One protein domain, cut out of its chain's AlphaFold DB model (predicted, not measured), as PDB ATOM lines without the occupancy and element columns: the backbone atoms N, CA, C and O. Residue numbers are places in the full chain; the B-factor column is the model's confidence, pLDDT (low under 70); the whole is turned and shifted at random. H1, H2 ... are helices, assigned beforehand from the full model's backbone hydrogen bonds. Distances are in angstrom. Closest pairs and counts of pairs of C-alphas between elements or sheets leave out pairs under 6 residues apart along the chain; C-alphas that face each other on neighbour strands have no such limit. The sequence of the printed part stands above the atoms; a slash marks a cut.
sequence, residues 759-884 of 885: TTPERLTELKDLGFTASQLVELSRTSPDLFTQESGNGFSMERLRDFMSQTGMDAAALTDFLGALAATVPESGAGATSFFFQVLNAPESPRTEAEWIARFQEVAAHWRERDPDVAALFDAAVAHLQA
ATOM      1  N   THR A 759     176.632 186.536 158.058       77.00
ATOM      2  CA  THR A 759     176.341 186.656 159.484       77.00
ATOM      3  C   THR A 759     177.319 187.654 160.070       77.00
ATOM      4  O   THR A 759     178.507 187.361 160.119       77.00
ATOM      5  N   THR A 760     176.873 188.820 160.539       78.81
ATOM      6  CA  THR A 760     177.792 189.822 161.108       78.81
ATOM      7  C   THR A 760     178.106 189.556 162.591       78.81
ATOM      8  O   THR A 760     177.294 188.943 163.298       78.81
ATOM      9  N   PRO A 761     179.257 190.024 163.114       74.75
ATOM     10  CA  PRO A 761     179.585 189.917 164.539       74.75
ATOM     11  C   PRO A 761     178.539 190.569 165.455       74.75
ATOM     12  O   PRO A 761     178.255 190.054 166.543       74.75
ATOM     13  N   GLU A 762     177.935 191.677 165.014       79.12
ATOM     14  CA  GLU A 762     176.866 192.375 165.731       79.12
ATOM     15  C   GLU A 762     175.612 191.506 165.817       79.12
ATOM     16  O   GLU A 762     175.037 191.392 166.894       79.12
ATOM     17  N   ARG A 763     175.232 190.818 164.730       81.00
ATOM     18  CA  ARG A 763     174.066 189.920 164.712       81.00
ATOM     19  C   ARG A 763     174.210 188.796 165.741       81.00
ATOM     20  O   ARG A 763     173.262 188.512 166.469       81.00
ATOM     21  N   LEU A 764     175.390 188.177 165.833       80.12
ATOM     22  CA  LEU A 764     175.664 187.135 166.834       80.12
ATOM     23  C   LEU A 764     175.608 187.677 168.265       80.12
ATOM     24  O   LEU A 764     175.089 187.012 169.160       80.12
ATOM     25  N   THR A 765     176.107 188.895 168.473       80.75
ATOM     26  CA  THR A 765     176.055 189.564 169.778       80.75
ATOM     27  C   THR A 765     174.615 189.899 170.167       80.75
ATOM     28  O   THR A 765     174.198 189.595 171.278       80.75
ATOM     29  N   GLU A 766     173.809 190.417 169.238       83.69
ATOM     30  CA  GLU A 766     172.393 190.721 169.471       83.69
ATOM     31  C   GLU A 766     171.566 189.464 169.772       83.69
ATOM     32  O   GLU A 766     170.697 189.494 170.642       83.69
ATOM     33  N   LEU A 767     171.839 188.346 169.092       85.44
ATOM     34  CA  LEU A 767     171.208 187.059 169.393       85.44
ATOM     35  C   LEU A 767     171.607 186.552 170.785       85.44
ATOM     36  O   LEU A 767     170.756 186.102 171.551       85.44
ATOM     37  N   LYS A 768     172.877 186.688 171.167       83.44
ATOM     38  CA  LYS A 768     173.322 186.368 172.529       83.44
ATOM     39  C   LYS A 768     172.605 187.225 173.577       83.44
ATOM     40  O   LYS A 768     172.153 186.695 174.589       83.44
ATOM     41  N   ASP A 769     172.453 188.523 173.319       84.56
ATOM     42  CA  ASP A 769     171.771 189.462 174.219       84.56
ATOM     43  C   ASP A 769     170.265 189.174 174.354       84.56
ATOM     44  O   ASP A 769     169.664 189.480 175.383       84.56
ATOM     45  N   LEU A 770     169.653 188.544 173.345       85.19
ATOM     46  CA  LEU A 770     168.285 188.016 173.412       85.19
ATOM     47  C   LEU A 770     168.170 186.700 174.206       85.19
ATOM     48  O   LEU A 770     167.066 186.189 174.380       85.19
ATOM     49  N   GLY A 771     169.283 186.165 174.714       86.44
ATOM     50  CA  GLY A 771     169.316 184.978 175.568       86.44
ATOM     51  C   GLY A 771     169.531 183.659 174.827       86.44
ATOM     52  O   GLY A 771     169.402 182.605 175.446       86.44
ATOM     53  N   PHE A 772     169.868 183.688 173.532       88.00
ATOM     54  CA  PHE A 772     170.182 182.466 172.793       88.00
ATOM     55  C   PHE A 772     171.515 181.864 173.243       88.00
ATOM     56  O   PHE A 772     172.549 182.533 173.307       88.00
ATOM     57  N   THR A 773     171.490 180.563 173.516       84.25
ATOM     58  CA  THR A 773     172.685 179.757 173.791       84.25
ATOM     59  C   THR A 773     173.356 179.304 172.494       84.25
ATOM     60  O   THR A 773     172.719 179.215 171.445       84.25
ATOM     61  N   ALA A 774     174.639 178.949 172.572       76.75
ATOM     62  CA  ALA A 774     175.388 178.350 171.467       76.75
ATOM     63  C   ALA A 774     174.649 177.181 170.797       76.75
ATOM     64  O   ALA A 774     174.468 177.184 169.582       76.75
ATOM     65  N   SER A 775     174.166 176.219 171.588       79.62
ATOM     66  CA  SER A 775     173.465 175.033 171.084       79.62
ATOM     67  C   SER A 775     172.190 175.389 170.314       79.62
ATOM     68  O   SER A 775     171.929 174.810 169.262       79.62
ATOM     69  N   GLN A 776     171.438 176.388 170.789       85.69
ATOM     70  CA  GLN A 776     170.241 176.883 170.102       85.69
ATOM     71  C   GLN A 776     170.591 177.573 168.783       85.69
ATOM     72  O   GLN A 776     169.905 177.378 167.787       85.69
ATOM     73  N   LEU A 777     171.682 178.340 168.730       85.00
ATOM     74  CA  LEU A 777     172.127 178.963 167.481       85.00
ATOM     75  C   LEU A 777     172.613 177.933 166.462       85.00
ATOM     76  O   LEU A 777     172.337 178.084 165.275       85.00
ATOM     77  N   VAL A 778     173.290 176.871 166.907       82.75
ATOM     78  CA  VAL A 778     173.674 175.742 166.044       82.75
ATOM     79  C   VAL A 778     172.429 175.107 165.427       82.75
ATOM     80  O   VAL A 778     172.379 174.917 164.210       82.75
ATOM     81  N   GLU A 779     171.416 174.821 166.243       82.81
ATOM     82  CA  GLU A 779     170.142 174.260 165.792       82.81
ATOM     83  C   GLU A 779     169.425 175.192 164.811       82.81
ATOM     84  O   GLU A 779     169.082 174.778 163.702       82.81
ATOM     85  N   LEU A 780     169.301 176.472 165.163       82.69
ATOM     86  CA  LEU A 780     168.689 177.487 164.311       82.69
ATOM     87  C   LEU A 780     169.444 177.693 163.004       82.69
ATOM     88  O   LEU A 780     168.821 177.961 161.984       82.69
ATOM     89  N   SER A 781     170.766 177.538 162.982       82.12
ATOM     90  CA  SER A 781     171.540 177.662 161.743       82.12
ATOM     91  C   SER A 781     171.197 176.571 160.726       82.12
ATOM     92  O   SER A 781     171.349 176.781 159.524       82.12
ATOM     93  N   ARG A 782     170.702 175.418 161.202       77.88
ATOM     94  CA  ARG A 782     170.245 174.300 160.368       77.88
ATOM     95  C   ARG A 782     168.777 174.445 159.979       77.88
ATOM     96  O   ARG A 782     168.420 174.143 158.846       77.88
ATOM     97  N   THR A 783     167.926 174.877 160.909       76.38
ATOM     98  CA  THR A 783     166.466 174.916 160.716       76.38
ATOM     99  C   THR A 783     165.966 176.240 160.135       76.38
ATOM    100  O   THR A 783     164.957 176.273 159.432       76.38
ATOM    101  N   SER A 784     166.668 177.336 160.415       79.12
ATOM    102  CA  SER A 784     166.290 178.717 160.090       79.12
ATOM    103  C   SER A 784     167.506 179.576 159.697       79.12
ATOM    104  O   SER A 784     167.799 180.574 160.361       79.12
ATOM    105  N   PRO A 785     168.219 179.235 158.607       74.75
ATOM    106  CA  PRO A 785     169.427 179.953 158.186       74.75
ATOM    107  C   PRO A 785     169.185 181.445 157.882       74.75
ATOM    108  O   PRO A 785     170.073 182.266 158.107       74.75
ATOM    109  N   ASP A 786     167.965 181.811 157.465       73.88
ATOM    110  CA  ASP A 786     167.540 183.191 157.178       73.88
ATOM    111  C   ASP A 786     167.683 184.142 158.388       73.88
ATOM    112  O   ASP A 786     167.807 185.355 158.209       73.88
ATOM    113  N   LEU A 787     167.702 183.607 159.618       77.12
ATOM    114  CA  LEU A 787     167.922 184.379 160.850       77.12
ATOM    115  C   LEU A 787     169.309 185.049 160.871       77.12
ATOM    116  O   LEU A 787     169.508 186.077 161.523       77.12
ATOM    117  N   PHE A 788     170.271 184.454 160.167       77.44
ATOM    118  CA  PHE A 788     171.681 184.811 160.251       77.44
ATOM    119  C   PHE A 788     172.141 185.689 159.081       77.44
ATOM    120  O   PHE A 788     172.970 186.570 159.284       77.44
ATOM    121  N   THR A 789     171.554 185.533 157.892       68.25
ATOM    122  CA  THR A 789     171.986 186.233 156.670       68.25
ATOM    123  C   THR A 789     171.476 187.677 156.581       68.25
ATOM    124  O   THR A 789     170.280 187.933 156.746       68.25
ATOM    125  N   GLN A 790     172.356 188.633 156.263       57.50
ATOM    126  CA  GLN A 790     171.996 190.045 156.055       57.50
ATOM    127  C   GLN A 790     171.455 190.366 154.641       57.50
ATOM    128  O   GLN A 790     170.766 191.374 154.481       57.50
ATOM    129  N   GLU A 791     171.726 189.527 153.628       46.88
ATOM    130  CA  GLU A 791     171.652 189.915 152.202       46.88
ATOM    131  C   GLU A 791     170.489 189.360 151.354       46.88
ATOM    132  O   GLU A 791     170.438 189.613 150.148       46.88
ATOM    133  N   SER A 792     169.480 188.688 151.915       41.84
ATOM    134  CA  SER A 792     168.247 188.532 151.129       41.84
ATOM    135  C   SER A 792     167.520 189.881 151.130       41.84
ATOM    136  O   SER A 792     167.305 190.474 152.185       41.84
ATOM    137  N   GLY A 793     167.155 190.405 149.957       43.66
ATOM    138  CA  GLY A 793     166.500 191.712 149.753       43.66
ATOM    139  C   GLY A 793     165.133 191.921 150.436       43.66
ATOM    140  O   GLY A 793     164.353 192.749 149.977       43.66
ATOM    141  N   ASN A 794     164.852 191.196 151.524       44.97
ATOM    142  CA  ASN A 794     163.645 191.184 152.341       44.97
ATOM    143  C   ASN A 794     163.898 191.519 153.834       44.97
ATOM    144  O   ASN A 794     163.080 191.153 154.674       44.97
ATOM    145  N   GLY A 795     164.990 192.209 154.189       52.97
ATOM    146  CA  GLY A 795     165.084 193.040 155.405       52.97
ATOM    147  C   GLY A 795     164.695 192.388 156.743       52.97
ATOM    148  O   GLY A 795     163.774 192.867 157.404       52.97
ATOM    149  N   PHE A 796     165.406 191.340 157.177       66.31
ATOM    150  CA  PHE A 796     165.214 190.762 158.513       66.31
ATOM    151  C   PHE A 796     165.789 191.662 159.622       66.31
ATOM    152  O   PHE A 796     167.009 191.821 159.744       66.31
ATOM    153  N   SER A 797     164.903 192.225 160.453       73.31
ATOM    154  CA  SER A 797     165.241 193.145 161.549       73.31
ATOM    155  C   SER A 797     165.242 192.448 162.916       73.31
ATOM    156  O   SER A 797     164.220 191.899 163.330       73.31
ATOM    157  N   MET A 798     166.358 192.543 163.655       76.94
ATOM    158  CA  MET A 798     166.438 192.060 165.045       76.94
ATOM    159  C   MET A 798     165.465 192.779 165.980       76.94
ATOM    160  O   MET A 798     164.976 192.182 166.936       76.94
ATOM    161  N   GLU A 799     165.147 194.043 165.697       78.69
ATOM    162  CA  GLU A 799     164.161 194.808 166.461       78.69
ATOM    163  C   GLU A 799     162.776 194.157 166.365       78.69
ATOM    164  O   GLU A 799     162.112 193.966 167.377       78.69
ATOM    165  N   ARG A 800     162.390 193.694 165.170       79.50
ATOM    166  CA  ARG A 800     161.112 192.996 164.971       79.50
ATOM    167  C   ARG A 800     161.081 191.617 165.611       79.50
ATOM    168  O   ARG A 800     160.035 191.209 166.103       79.50
ATOM    169  N   LEU A 801     162.210 190.904 165.620       84.25
ATOM    170  CA  LEU A 801     162.316 189.640 166.348       84.25
ATOM    171  C   LEU A 801     162.126 189.867 167.854       84.25
ATOM    172  O   LEU A 801     161.367 189.145 168.496       84.25
ATOM    173  N   ARG A 802     162.762 190.909 168.403       84.00
ATOM    174  CA  ARG A 802     162.612 191.297 169.810       84.00
ATOM    175  C   ARG A 802     161.172 191.692 170.135       84.00
ATOM    176  O   ARG A 802     160.641 191.254 171.153       84.00
ATOM    177  N   ASP A 803     160.530 192.462 169.261       82.81
ATOM    178  CA  ASP A 803     159.121 192.832 169.403       82.81
ATOM    179  C   ASP A 803     158.211 191.603 169.365       82.81
ATOM    180  O   ASP A 803     157.317 191.483 170.198       82.81
ATOM    181  N   PHE A 804     158.458 190.662 168.450       83.56
ATOM    182  CA  PHE A 804     157.715 189.406 168.367       83.56
ATOM    183  C   PHE A 804     157.836 188.588 169.657       83.56
ATOM    184  O   PHE A 804     156.817 188.206 170.234       83.56
ATOM    185  N   MET A 805     159.061 188.371 170.147       85.44
ATOM    186  CA  MET A 805     159.309 187.670 171.412       85.44
ATOM    187  C   MET A 805     158.622 188.384 172.585       85.44
ATOM    188  O   MET A 805     157.973 187.751 173.410       85.44
ATOM    189  N   SER A 806     158.670 189.719 172.622       83.69
ATOM    190  CA  SER A 806     157.992 190.503 173.657       83.69
ATOM    191  C   SER A 806     156.463 190.437 173.569       83.69
ATOM    192  O   SER A 806     155.806 190.514 174.605       83.69
ATOM    193  N   GLN A 807     155.887 190.366 172.368       81.81
ATOM    194  CA  GLN A 807     154.436 190.338 172.146       81.81
ATOM    195  C   GLN A 807     153.825 188.964 172.413       81.81
ATOM    196  O   GLN A 807     152.670 188.889 172.818       81.81
ATOM    197  N   THR A 808     154.589 187.904 172.152       79.19
ATOM    198  CA  THR A 808     154.180 186.506 172.352       79.19
ATOM    199  C   THR A 808     154.611 185.956 173.708       79.19
ATOM    200  O   THR A 808     154.140 184.905 174.116       79.19
ATOM    201  N   GLY A 809     155.516 186.640 174.416       80.62
ATOM    202  CA  GLY A 809     156.084 186.152 175.673       80.62
ATOM    203  C   GLY A 809     157.101 185.018 175.500       80.62
ATOM    204  O   GLY A 809     157.546 184.461 176.503       80.62
ATOM    205  N   MET A 810     157.489 184.684 174.265       84.81
ATOM    206  CA  MET A 810     158.462 183.631 173.982       84.81
ATOM    207  C   MET A 810     159.873 184.036 174.413       84.81
ATOM    208  O   MET A 810     160.371 185.105 174.054       84.81
ATOM    209  N   ASP A 811     160.544 183.138 175.130       85.94
ATOM    210  CA  ASP A 811     161.984 183.213 175.357       85.94
ATOM    211  C   ASP A 811     162.768 182.531 174.218       85.94
ATOM    212  O   ASP A 811     162.197 181.993 173.264       85.94
ATOM    213  N   ALA A 812     164.100 182.580 174.285       86.25
ATOM    214  CA  ALA A 812     164.967 182.013 173.254       86.25
ATOM    215  C   ALA A 812     164.767 180.497 173.060       86.25
ATOM    216  O   ALA A 812     164.908 180.002 171.941       86.25
ATOM    217  N   ALA A 813     164.418 179.757 174.118       85.44
ATOM    218  CA  ALA A 813     164.162 178.321 174.031       85.44
ATOM    219  C   ALA A 813     162.839 178.038 173.319       85.44
ATOM    220  O   ALA A 813     162.836 177.310 172.330       85.44
ATOM    221  N   ALA A 814     161.756 178.693 173.741       83.69
ATOM    222  CA  ALA A 814     160.446 178.558 173.111       83.69
ATOM    223  C   ALA A 814     160.473 178.976 171.632       83.69
ATOM    224  O   ALA A 814     159.871 178.319 170.784       83.69
ATOM    225  N   LEU A 815     161.218 180.033 171.293       86.38
ATOM    226  CA  LEU A 815     161.388 180.452 169.902       86.38
ATOM    227  C   LEU A 815     162.214 179.444 169.082       86.38
ATOM    228  O   LEU A 815     161.915 179.230 167.907       86.38
ATOM    229  N   THR A 816     163.229 178.815 169.682       85.94
ATOM    230  CA  THR A 816     164.015 177.756 169.023       85.94
ATOM    231  C   THR A 816     163.139 176.549 168.702       85.94
ATOM    232  O   THR A 816     163.114 176.116 167.551       85.94
ATOM    233  N   ASP A 817     162.357 176.077 169.676       82.31
ATOM    234  CA  ASP A 817     161.415 174.967 169.500       82.31
ATOM    235  C   ASP A 817     160.362 175.295 168.433       82.31
ATOM    236  O   ASP A 817     160.084 174.479 167.550       82.31
ATOM    237  N   PHE A 818     159.836 176.524 168.447       82.75
ATOM    238  CA  PHE A 818     158.862 176.993 167.465       82.75
ATOM    239  C   PHE A 818     159.410 176.978 166.036       82.75
ATOM    240  O   PHE A 818     158.778 176.437 165.124       82.75
ATOM    241  N   LEU A 819     160.605 177.532 165.833       81.38
ATOM    242  CA  LEU A 819     161.266 177.537 164.529       81.38
ATOM    243  C   LEU A 819     161.699 176.126 164.101       81.38
ATOM    244  O   LEU A 819     161.603 175.787 162.920       81.38
ATOM    245  N   GLY A 820     162.107 175.278 165.047       77.12
ATOM    246  CA  GLY A 820     162.413 173.868 164.813       77.12
ATOM    247  C   GLY A 820     161.188 173.077 164.349       77.12
ATOM    248  O   GLY A 820     161.268 172.348 163.361       77.12
ATOM    249  N   ALA A 821     160.030 173.276 164.983       74.31
ATOM    250  CA  ALA A 821     158.764 172.654 164.593       74.31
ATOM    251  C   ALA A 821     158.289 173.105 163.200       74.31
ATOM    252  O   ALA A 821     157.791 172.293 162.414       74.31
ATOM    253  N   LEU A 822     158.488 174.384 162.864       72.75
ATOM    254  CA  LEU A 822     158.232 174.915 161.523       72.75
ATOM    255  C   LEU A 822     159.174 174.328 160.461       72.75
ATOM    256  O   LEU A 822     158.764 174.138 159.318       72.75
ATOM    257  N   ALA A 823     160.429 174.046 160.817       69.25
ATOM    258  CA  ALA A 823     161.413 173.482 159.895       69.25
ATOM    259  C   ALA A 823     161.248 171.966 159.699       69.25
ATOM    260  O   ALA A 823     161.374 171.475 158.579       69.25
ATOM    261  N   ALA A 824     160.926 171.223 160.762       64.75
ATOM    262  CA  ALA A 824     160.795 169.761 160.758       64.75
ATOM    263  C   ALA A 824     159.625 169.234 159.911       64.75
ATOM    264  O   ALA A 824     159.469 168.026 159.734       64.75
ATOM    265  N   THR A 825     158.778 170.130 159.416       58.50
ATOM    266  CA  THR A 825     157.497 169.793 158.811       58.50
ATOM    267  C   THR A 825     157.471 170.024 157.281       58.50
ATOM    268  O   THR A 825     156.441 169.821 156.650       58.50
ATOM    269  N   VAL A 826     158.608 170.337 156.631       54.88
ATOM    270  CA  VAL A 826     158.693 170.655 155.182       54.88
ATOM    271  C   VAL A 826     159.250 169.492 154.316       54.88
ATOM    272  O   VAL A 826     160.261 168.898 154.693       54.88
ATOM    273  N   PRO A 827     158.670 169.189 153.126       47.28
ATOM    274  CA  PRO A 827     159.238 168.279 152.115       47.28
ATOM    275  C   PRO A 827     160.375 168.930 151.300       47.28
ATOM    276  O   PRO A 827     160.380 170.137 151.095       47.28
ATOM    277  N   GLU A 828     161.293 168.124 150.754       40.06
ATOM    278  CA  GLU A 828     162.566 168.485 150.080       40.06
ATOM    279  C   GLU A 828     162.531 169.527 148.922       40.06
ATOM    280  O   GLU A 828     163.572 169.812 148.330       40.06
ATOM    281  N   SER A 829     161.398 170.141 148.570       36.38
ATOM    282  CA  SER A 829     161.280 171.059 147.425       36.38
ATOM    283  C   SER A 829     160.852 172.490 147.800       36.38
ATOM    284  O   SER A 829     159.693 172.848 147.636       36.38
ATOM    285  N   GLY A 830     161.821 173.326 148.195       44.97
ATOM    286  CA  GLY A 830     161.833 174.783 147.960       44.97
ATOM    287  C   GLY A 830     160.924 175.685 148.819       44.97
ATOM    288  O   GLY A 830     159.709 175.664 148.684       44.97
ATOM    289  N   ALA A 831     161.555 176.578 149.597       50.91
ATOM    290  CA  ALA A 831     160.969 177.665 150.405       50.91
ATOM    291  C   ALA A 831     159.972 177.215 151.499       50.91
ATOM    292  O   ALA A 831     158.758 177.308 151.348       50.91
ATOM    293  N   GLY A 832     160.519 176.741 152.625       58.25
ATOM    294  CA  GLY A 832     159.765 176.216 153.768       58.25
ATOM    295  C   GLY A 832     158.993 177.249 154.604       58.25
ATOM    296  O   GLY A 832     159.114 178.463 154.421       58.25
ATOM    297  N   ALA A 833     158.210 176.746 155.568       61.56
ATOM    298  CA  ALA A 833     157.359 177.529 156.475       61.56
ATOM    299  C   ALA A 833     158.128 178.576 157.308       61.56
ATOM    300  O   ALA A 833     157.581 179.634 157.625       61.56
ATOM    301  N   THR A 834     159.409 178.334 157.592       67.19
ATOM    302  CA  THR A 834     160.325 179.303 158.214       67.19
ATOM    303  C   THR A 834     160.563 180.527 157.327       67.19
ATOM    304  O   THR A 834     160.441 181.655 157.798       67.19
ATOM    305  N   SER A 835     160.785 180.346 156.021       66.31
ATOM    306  CA  SER A 835     160.948 181.468 155.082       66.31
ATOM    307  C   SER A 835     159.669 182.314 154.977       66.31
ATOM    308  O   SER A 835     159.723 183.545 154.944       66.31
ATOM    309  N   PHE A 836     158.494 181.674 155.009       68.31
ATOM    310  CA  PHE A 836     157.213 182.385 155.059       68.31
ATOM    311  C   PHE A 836     157.024 183.163 156.370       68.31
ATOM    312  O   PHE A 836     156.582 184.313 156.335       68.31
ATOM    313  N   PHE A 837     157.374 182.574 157.518       74.00
ATOM    314  CA  PHE A 837     157.354 183.285 158.798       74.00
ATOM    315  C   PHE A 837     158.170 184.579 158.721       74.00
ATOM    316  O   PHE A 837     157.647 185.646 159.044       74.00
ATOM    317  N   PHE A 838     159.399 184.514 158.200       71.75
ATOM    318  CA  PHE A 838     160.237 185.702 158.040       71.75
ATOM    319  C   PHE A 838     159.659 186.711 157.034       71.75
ATOM    320  O   PHE A 838     159.743 187.916 157.270       71.75
ATOM    321  N   GLN A 839     158.984 186.269 155.966       70.81
ATOM    322  CA  GLN A 839     158.262 187.178 155.062       70.81
ATOM    323  C   GLN A 839     157.123 187.931 155.767       70.81
ATOM    324  O   GLN A 839     156.960 189.134 155.555       70.81
ATOM    325  N   VAL A 840     156.342 187.253 156.616       71.06
ATOM    326  CA  VAL A 840     155.259 187.890 157.389       71.06
ATOM    327  C   VAL A 840     155.823 188.824 158.458       71.06
ATOM    328  O   VAL A 840     155.330 189.942 158.614       71.06
ATOM    329  N   LEU A 841     156.888 188.406 159.143       72.94
ATOM    330  CA  LEU A 841     157.595 189.210 160.141       72.94
ATOM    331  C   LEU A 841     158.140 190.512 159.545       72.94
ATOM    332  O   LEU A 841     158.063 191.572 160.171       72.94
ATOM    333  N   ASN A 842     158.631 190.460 158.307       68.88
ATOM    334  CA  ASN A 842     159.240 191.604 157.633       68.88
ATOM    335  C   ASN A 842     158.235 192.461 156.834       68.88
ATOM    336  O   ASN A 842     158.591 193.533 156.340       68.88
ATOM    337  N   ALA A 843     156.958 192.073 156.763       71.44
ATOM    338  CA  ALA A 843     155.929 192.860 156.083       71.44
ATOM    339  C   ALA A 843     155.678 194.220 156.788       71.44
ATOM    340  O   ALA A 843     155.764 194.306 158.012       71.44
ATOM    341  N   PRO A 844     155.347 195.311 156.065       65.38
ATOM    342  CA  PRO A 844     155.018 196.611 156.673       65.38
ATOM    343  C   PRO A 844     153.794 196.565 157.601       65.38
ATOM    344  O   PRO A 844     153.684 197.358 158.533       65.38
ATOM    345  N   GLU A 845     152.888 195.624 157.337       71.81
ATOM    346  CA  GLU A 845     151.680 195.338 158.116       71.81
ATOM    347  C   GLU A 845     151.872 194.087 158.988       71.81
ATOM    348  O   GLU A 845     150.974 193.255 159.103       71.81
ATOM    349  N   SER A 846     153.071 193.904 159.553       68.00
ATOM    350  CA  SER A 846     153.349 192.766 160.427       68.00
ATOM    351  C   SER A 846     152.401 192.773 161.639       68.00
ATOM    352  O   SER A 846     152.153 193.850 162.203       68.00
ATOM    353  N   PRO A 847     151.894 191.604 162.065       75.75
ATOM    354  CA  PRO A 847     151.054 191.499 163.254       75.75
ATOM    355  C   PRO A 847     151.749 192.095 164.492       75.75
ATOM    356  O   PRO A 847     152.967 191.982 164.637       75.75
ATOM    357  N   ARG A 848     150.983 192.758 165.367       76.88
ATOM    358  CA  ARG A 848     151.479 193.486 166.554       76.88
ATOM    359  C   ARG A 848     151.036 192.878 167.881       76.88
ATOM    360  O   ARG A 848     151.388 193.384 168.945       76.88
ATOM    361  N   THR A 849     150.212 191.839 167.827       79.25
ATOM    362  CA  THR A 849     149.765 191.081 168.996       79.25
ATOM    363  C   THR A 849     149.778 189.595 168.673       79.25
ATOM    364  O   THR A 849     149.631 189.203 167.514       79.25
ATOM    365  N   GLU A 850     149.907 188.758 169.697       78.00
ATOM    366  CA  GLU A 850     149.814 187.298 169.579       78.00
ATOM    367  C   GLU A 850     148.531 186.851 168.846       78.00
ATOM    368  O   GLU A 850     148.576 186.025 167.935       78.00
ATOM    369  N   ALA A 851     147.388 187.477 169.151       80.75
ATOM    370  CA  ALA A 851     146.112 187.183 168.500       80.75
ATOM    371  C   ALA A 851     146.118 187.492 166.992       80.75
ATOM    372  O   ALA A 851     145.524 186.752 166.206       80.75
ATOM    373  N   GLU A 852     146.794 188.565 166.573       82.25
ATOM    374  CA  GLU A 852     146.952 188.901 165.154       82.25
ATOM    375  C   GLU A 852     147.910 187.928 164.449       82.25
ATOM    376  O   GLU A 852     147.662 187.560 163.300       82.25
ATOM    377  N   TRP A 853     148.958 187.458 165.136       78.88
ATOM    378  CA  TRP A 853     149.855 186.411 164.632       78.88
ATOM    379  C   TRP A 853     149.114 185.094 164.403       78.88
ATOM    380  O   TRP A 853     149.181 184.527 163.310       78.88
ATOM    381  N   ILE A 854     148.338 184.652 165.394       81.75
ATOM    382  CA  ILE A 854     147.488 183.461 165.298       81.75
ATOM    383  C   ILE A 854     146.493 183.604 164.141       81.75
ATOM    384  O   ILE A 854     146.387 182.701 163.311       81.75
ATOM    385  N   ALA A 855     145.796 184.741 164.044       83.25
ATOM    386  CA  ALA A 855     144.833 184.984 162.972       83.25
ATOM    387  C   ALA A 855     145.495 184.921 161.587       83.25
ATOM    388  O   ALA A 855     144.937 184.330 160.660       83.25
ATOM    389  N   ARG A 856     146.706 185.475 161.453       80.88
ATOM    390  CA  ARG A 856     147.438 185.474 160.188       80.88
ATOM    391  C   ARG A 856     147.881 184.072 159.782       80.88
ATOM    392  O   ARG A 856     147.706 183.700 158.625       80.88
ATOM    393  N   PHE A 857     148.392 183.272 160.714       79.31
ATOM    394  CA  PHE A 857     148.738 181.881 160.425       79.31
ATOM    395  C   PHE A 857     147.507 181.026 160.106       79.31
ATOM    396  O   PHE A 857     147.555 180.237 159.166       79.31
ATOM    397  N   GLN A 858     146.379 181.230 160.794       82.94
ATOM    398  CA  GLN A 858     145.117 180.545 160.486       82.94
ATOM    399  C   GLN A 858     144.574 180.899 159.093       82.94
ATOM    400  O   GLN A 858     144.054 180.025 158.394       82.94
ATOM    401  N   GLU A 859     144.694 182.162 158.671       81.81
ATOM    402  CA  GLU A 859     144.303 182.611 157.328       81.81
ATOM    403  C   GLU A 859     145.130 181.904 156.246       81.81
ATOM    404  O   GLU A 859     144.590 181.420 155.249       81.81
ATOM    405  N   VAL A 860     146.437 181.787 156.471       73.56
ATOM    406  CA  VAL A 860     147.363 181.119 155.551       73.56
ATOM    407  C   VAL A 860     147.124 179.610 155.541       73.56
ATOM    408  O   VAL A 860     147.040 179.020 154.464       73.56
ATOM    409  N   ALA A 861     146.910 178.996 156.709       77.00
ATOM    410  CA  ALA A 861     146.513 177.596 156.819       77.00
ATOM    411  C   ALA A 861     145.243 177.331 156.000       77.00
ATOM    412  O   ALA A 861     145.200 176.399 155.206       77.00
ATOM    413  N   ALA A 862     144.226 178.192 156.120       80.12
ATOM    414  CA  ALA A 862     142.986 178.081 155.355       80.12
ATOM    415  C   ALA A 862     143.195 178.237 153.845       80.12
ATOM    416  O   ALA A 862     142.568 177.513 153.073       80.12
ATOM    417  N   HIS A 863     144.090 179.131 153.423       78.00
ATOM    418  CA  HIS A 863     144.443 179.309 152.017       78.00
ATOM    419  C   HIS A 863     145.084 178.057 151.403       78.00
ATOM    420  O   HIS A 863     144.794 177.705 150.256       78.00
ATOM    421  N   TRP A 864     145.948 177.385 152.165       73.50
ATOM    422  CA  TRP A 864     146.655 176.187 151.715       73.50
ATOM    423  C   TRP A 864     145.864 174.899 151.911       73.50
ATOM    424  O   TRP A 864     146.107 173.944 151.185       73.50
ATOM    425  N   ARG A 865     144.855 174.875 152.789       81.38
ATOM    426  CA  ARG A 865     144.115 173.658 153.175       81.38
ATOM    427  C   ARG A 865     143.523 172.875 152.002       81.38
ATOM    428  O   ARG A 865     143.394 171.659 152.083       81.38
ATOM    429  N   GLU A 866     143.185 173.562 150.912       74.69
ATOM    430  CA  GLU A 866     142.666 172.947 149.682       74.69
ATOM    431  C   GLU A 866     143.730 172.732 148.591       74.69
ATOM    432  O   GLU A 866     143.490 171.985 147.644       74.69
ATOM    433  N   ARG A 867     144.887 173.399 148.688       77.25
ATOM    434  CA  ARG A 867     145.936 173.418 147.651       77.25
ATOM    435  C   ARG A 867     147.099 172.494 147.971       77.25
ATOM    436  O   ARG A 867     147.606 171.831 147.076       77.25
ATOM    437  N   ASP A 868     147.493 172.485 149.234       74.06
ATOM    438  CA  ASP A 868     148.556 171.671 149.793       74.06
ATOM    439  C   ASP A 868     148.232 171.433 151.285       74.06
ATOM    440  O   ASP A 868     148.509 172.284 152.140       74.06
ATOM    441  N   PRO A 869     147.538 170.322 151.602       76.50
ATOM    442  CA  PRO A 869     147.116 170.003 152.963       76.50
ATOM    443  C   PRO A 869     148.291 169.837 153.927       76.50
ATOM    444  O   PRO A 869     148.135 170.123 155.115       76.50
ATOM    445  N   ASP A 870     149.449 169.417 153.415       65.62
ATOM    446  CA  ASP A 870     150.660 169.254 154.208       65.62
ATOM    447  C   ASP A 870     151.191 170.634 154.613       65.62
ATOM    448  O   ASP A 870     151.447 170.848 155.794       65.62
ATOM    449  N   VAL A 871     151.204 171.614 153.695       67.19
ATOM    450  CA  VAL A 871     151.533 173.024 154.003       67.19
ATOM    451  C   VAL A 871     150.540 173.654 154.990       67.19
ATOM    452  O   VAL A 871     150.931 174.409 155.883       67.19
ATOM    453  N   ALA A 872     149.246 173.344 154.876       72.88
ATOM    454  CA  ALA A 872     148.235 173.841 155.809       72.88
ATOM    455  C   ALA A 872     148.413 173.292 157.233       72.88
ATOM    456  O   ALA A 872     148.249 174.039 158.201       72.88
ATOM    457  N   ALA A 873     148.795 172.018 157.362       72.81
ATOM    458  CA  ALA A 873     149.084 171.394 158.647       72.81
ATOM    459  C   ALA A 873     150.275 172.059 159.367       72.81
ATOM    460  O   ALA A 873     150.266 172.127 160.596       72.81
ATOM    461  N   LEU A 874     151.248 172.617 158.627       66.31
ATOM    462  CA  LEU A 874     152.388 173.363 159.198       66.31
ATOM    463  C   LEU A 874     151.913 174.595 159.963       66.31
ATOM    464  O   LEU A 874     152.311 174.840 161.100       66.31
ATOM    465  N   PHE A 875     151.032 175.371 159.334       72.19
ATOM    466  CA  PHE A 875     150.500 176.595 159.919       72.19
ATOM    467  C   PHE A 875     149.523 176.308 161.061       72.19
ATOM    468  O   PHE A 875     149.499 177.052 162.038       72.19
ATOM    469  N   ASP A 876     148.777 175.204 160.990       76.38
ATOM    470  CA  ASP A 876     147.943 174.740 162.103       76.38
ATOM    471  C   ASP A 876     148.786 174.305 163.314       76.38
ATOM    472  O   ASP A 876     148.437 174.626 164.451       76.38
ATOM    473  N   ALA A 877     149.926 173.640 163.090       70.62
ATOM    474  CA  ALA A 877     150.873 173.299 164.151       70.62
ATOM    475  C   ALA A 877     151.515 174.551 164.772       70.62
ATOM    476  O   ALA A 877     151.597 174.652 165.996       70.62
ATOM    477  N   ALA A 878     151.893 175.539 163.954       70.06
ATOM    478  CA  ALA A 878     152.426 176.818 164.422       70.06
ATOM    479  C   ALA A 878     151.420 177.576 165.306       70.06
ATOM    480  O   ALA A 878     151.782 178.105 166.354       70.06
ATOM    481  N   VAL A 879     150.141 177.584 164.915       78.44
ATOM    482  CA  VAL A 879     149.045 178.164 165.707       78.44
ATOM    483  C   VAL A 879     148.862 177.423 167.025       78.44
ATOM    484  O   VAL A 879     148.757 178.065 168.066       78.44
ATOM    485  N   ALA A 880     148.832 176.089 166.996       77.12
ATOM    486  CA  ALA A 880     148.691 175.284 168.206       77.12
ATOM    487  C   ALA A 880     149.855 175.515 169.179       77.12
ATOM    488  O   ALA A 880     149.650 175.534 170.389       77.12
ATOM    489  N   HIS A 881     151.061 175.722 168.652       71.31
ATOM    490  CA  HIS A 881     152.249 175.974 169.452       71.31
ATOM    491  C   HIS A 881     152.277 177.395 170.032       71.31
ATOM    492  O   HIS A 881     152.570 177.545 171.213       71.31
ATOM    493  N   LEU A 882     151.878 178.410 169.252       74.25
ATOM    494  CA  LEU A 882     151.673 179.780 169.741       74.25
ATOM    495  C   LEU A 882     150.607 179.860 170.833       74.25
ATOM    496  O   LEU A 882     150.761 180.638 171.751       74.25
ATOM    497  N   GLN A 883     149.547 179.056 170.745       79.62
ATOM    498  CA  GLN A 883     148.494 178.995 171.767       79.62
ATOM    499  C   GLN A 883     148.905 178.226 173.033       79.62
ATOM    500  O   GLN A 883     148.188 178.270 174.034       79.62
ATOM    501  N   ALA A 884     149.976 177.430 172.960       71.56
ATOM    502  CA  ALA A 884     150.456 176.601 174.063       71.56
ATOM    503  C   ALA A 884     151.488 177.317 174.948       71.56
ATOM    504  O   ALA A 884     151.708 176.881 176.083       71.56
TER     505      ALA A 884
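Overview. This is residues 759 to 884 of the 885 residues of an uncharacterized protein of Myxococcus sp. AM010 (UniProt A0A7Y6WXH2). Three helices, H2, H4 and H7, run side by side as a row, H4 meeting H7 with part of its length, and H6 folds back along H7 at one end as a helical hairpin. H5 slants steeply away from H4 near the mean of the C-alphas, H3 stands about perpendicular to H4, and H1 lies farthest out, beyond H2 and H3. The 126 printed residues include seven named helices, H1 to H7 in chain order, and no named strand: the class is all helix. The whole is compact, with a radius of gyration of the C-alphas of 14.0 A, and spans 43 by 32 by 28 A.

Arrangement. H1, residues 761 to 769, is near H2, residues 774 to 783. H1 is close but not clearly touching H3, residues 798 to 808; their closest C-alphas, Glu 766 and Met 798, are 7.5 A apart. H2 touches H4, residues 812 to 823, at a shallow tilt of 21 degrees, the same way, with the C-alphas of Thr 783 and Ala 823 closest at 5.3 A. With residues 819 to 823 alone, H4 touches H5, residues 833 to 842, at a steep tilt of 57 degrees, opposite ways; the closest C-alphas, Leu 822 and Ala 833, are 5.8 A apart. H3 and H5 only just touch, only at their ends, with 3 pairs of C-alphas within 8 A, Arg 800 and Leu 841 closest at 7.1 A. With residues 818 to 822 alone, H4 touches H7, residues 869 to 882, at a shallow tilt of 11 degrees, opposite ways; the C-alphas of Leu 822 and Leu 874 are closest at 6.5 A. H6, residues 850 to 864, and H7 form a hairpin and touch at a shallow tilt of 10 degrees, with the C-alphas of Ala 861 and Ala 872 closest at 4.3 A. H4 and H6 are apart. Every O i to N i+4 pair is within hydrogen-bond range in H1 to H6; in H7, 9 of 10 are.

Along the chain. H1 begins with C-alpha 761 at (179.585, 189.917, 164.539). From first to last C-alpha, H3 measures 15.3 A, H4 16.2 A, H6 21.3 A and H7 19.9 A. H7 ends with C-alpha 882 at (151.673, 179.780, 169.741).

Size, cuts and confidence. The C-alphas of Pro 761 and Glu 866, the two farthest apart, are 43.3 A apart. The printed part has no cut. The link from H2 to H3, residues 784 to 797, is long. The mean pLDDT of the printed part is 74.3; 28 residues are under 70, among them residues 789 to 796 and 823 to 836.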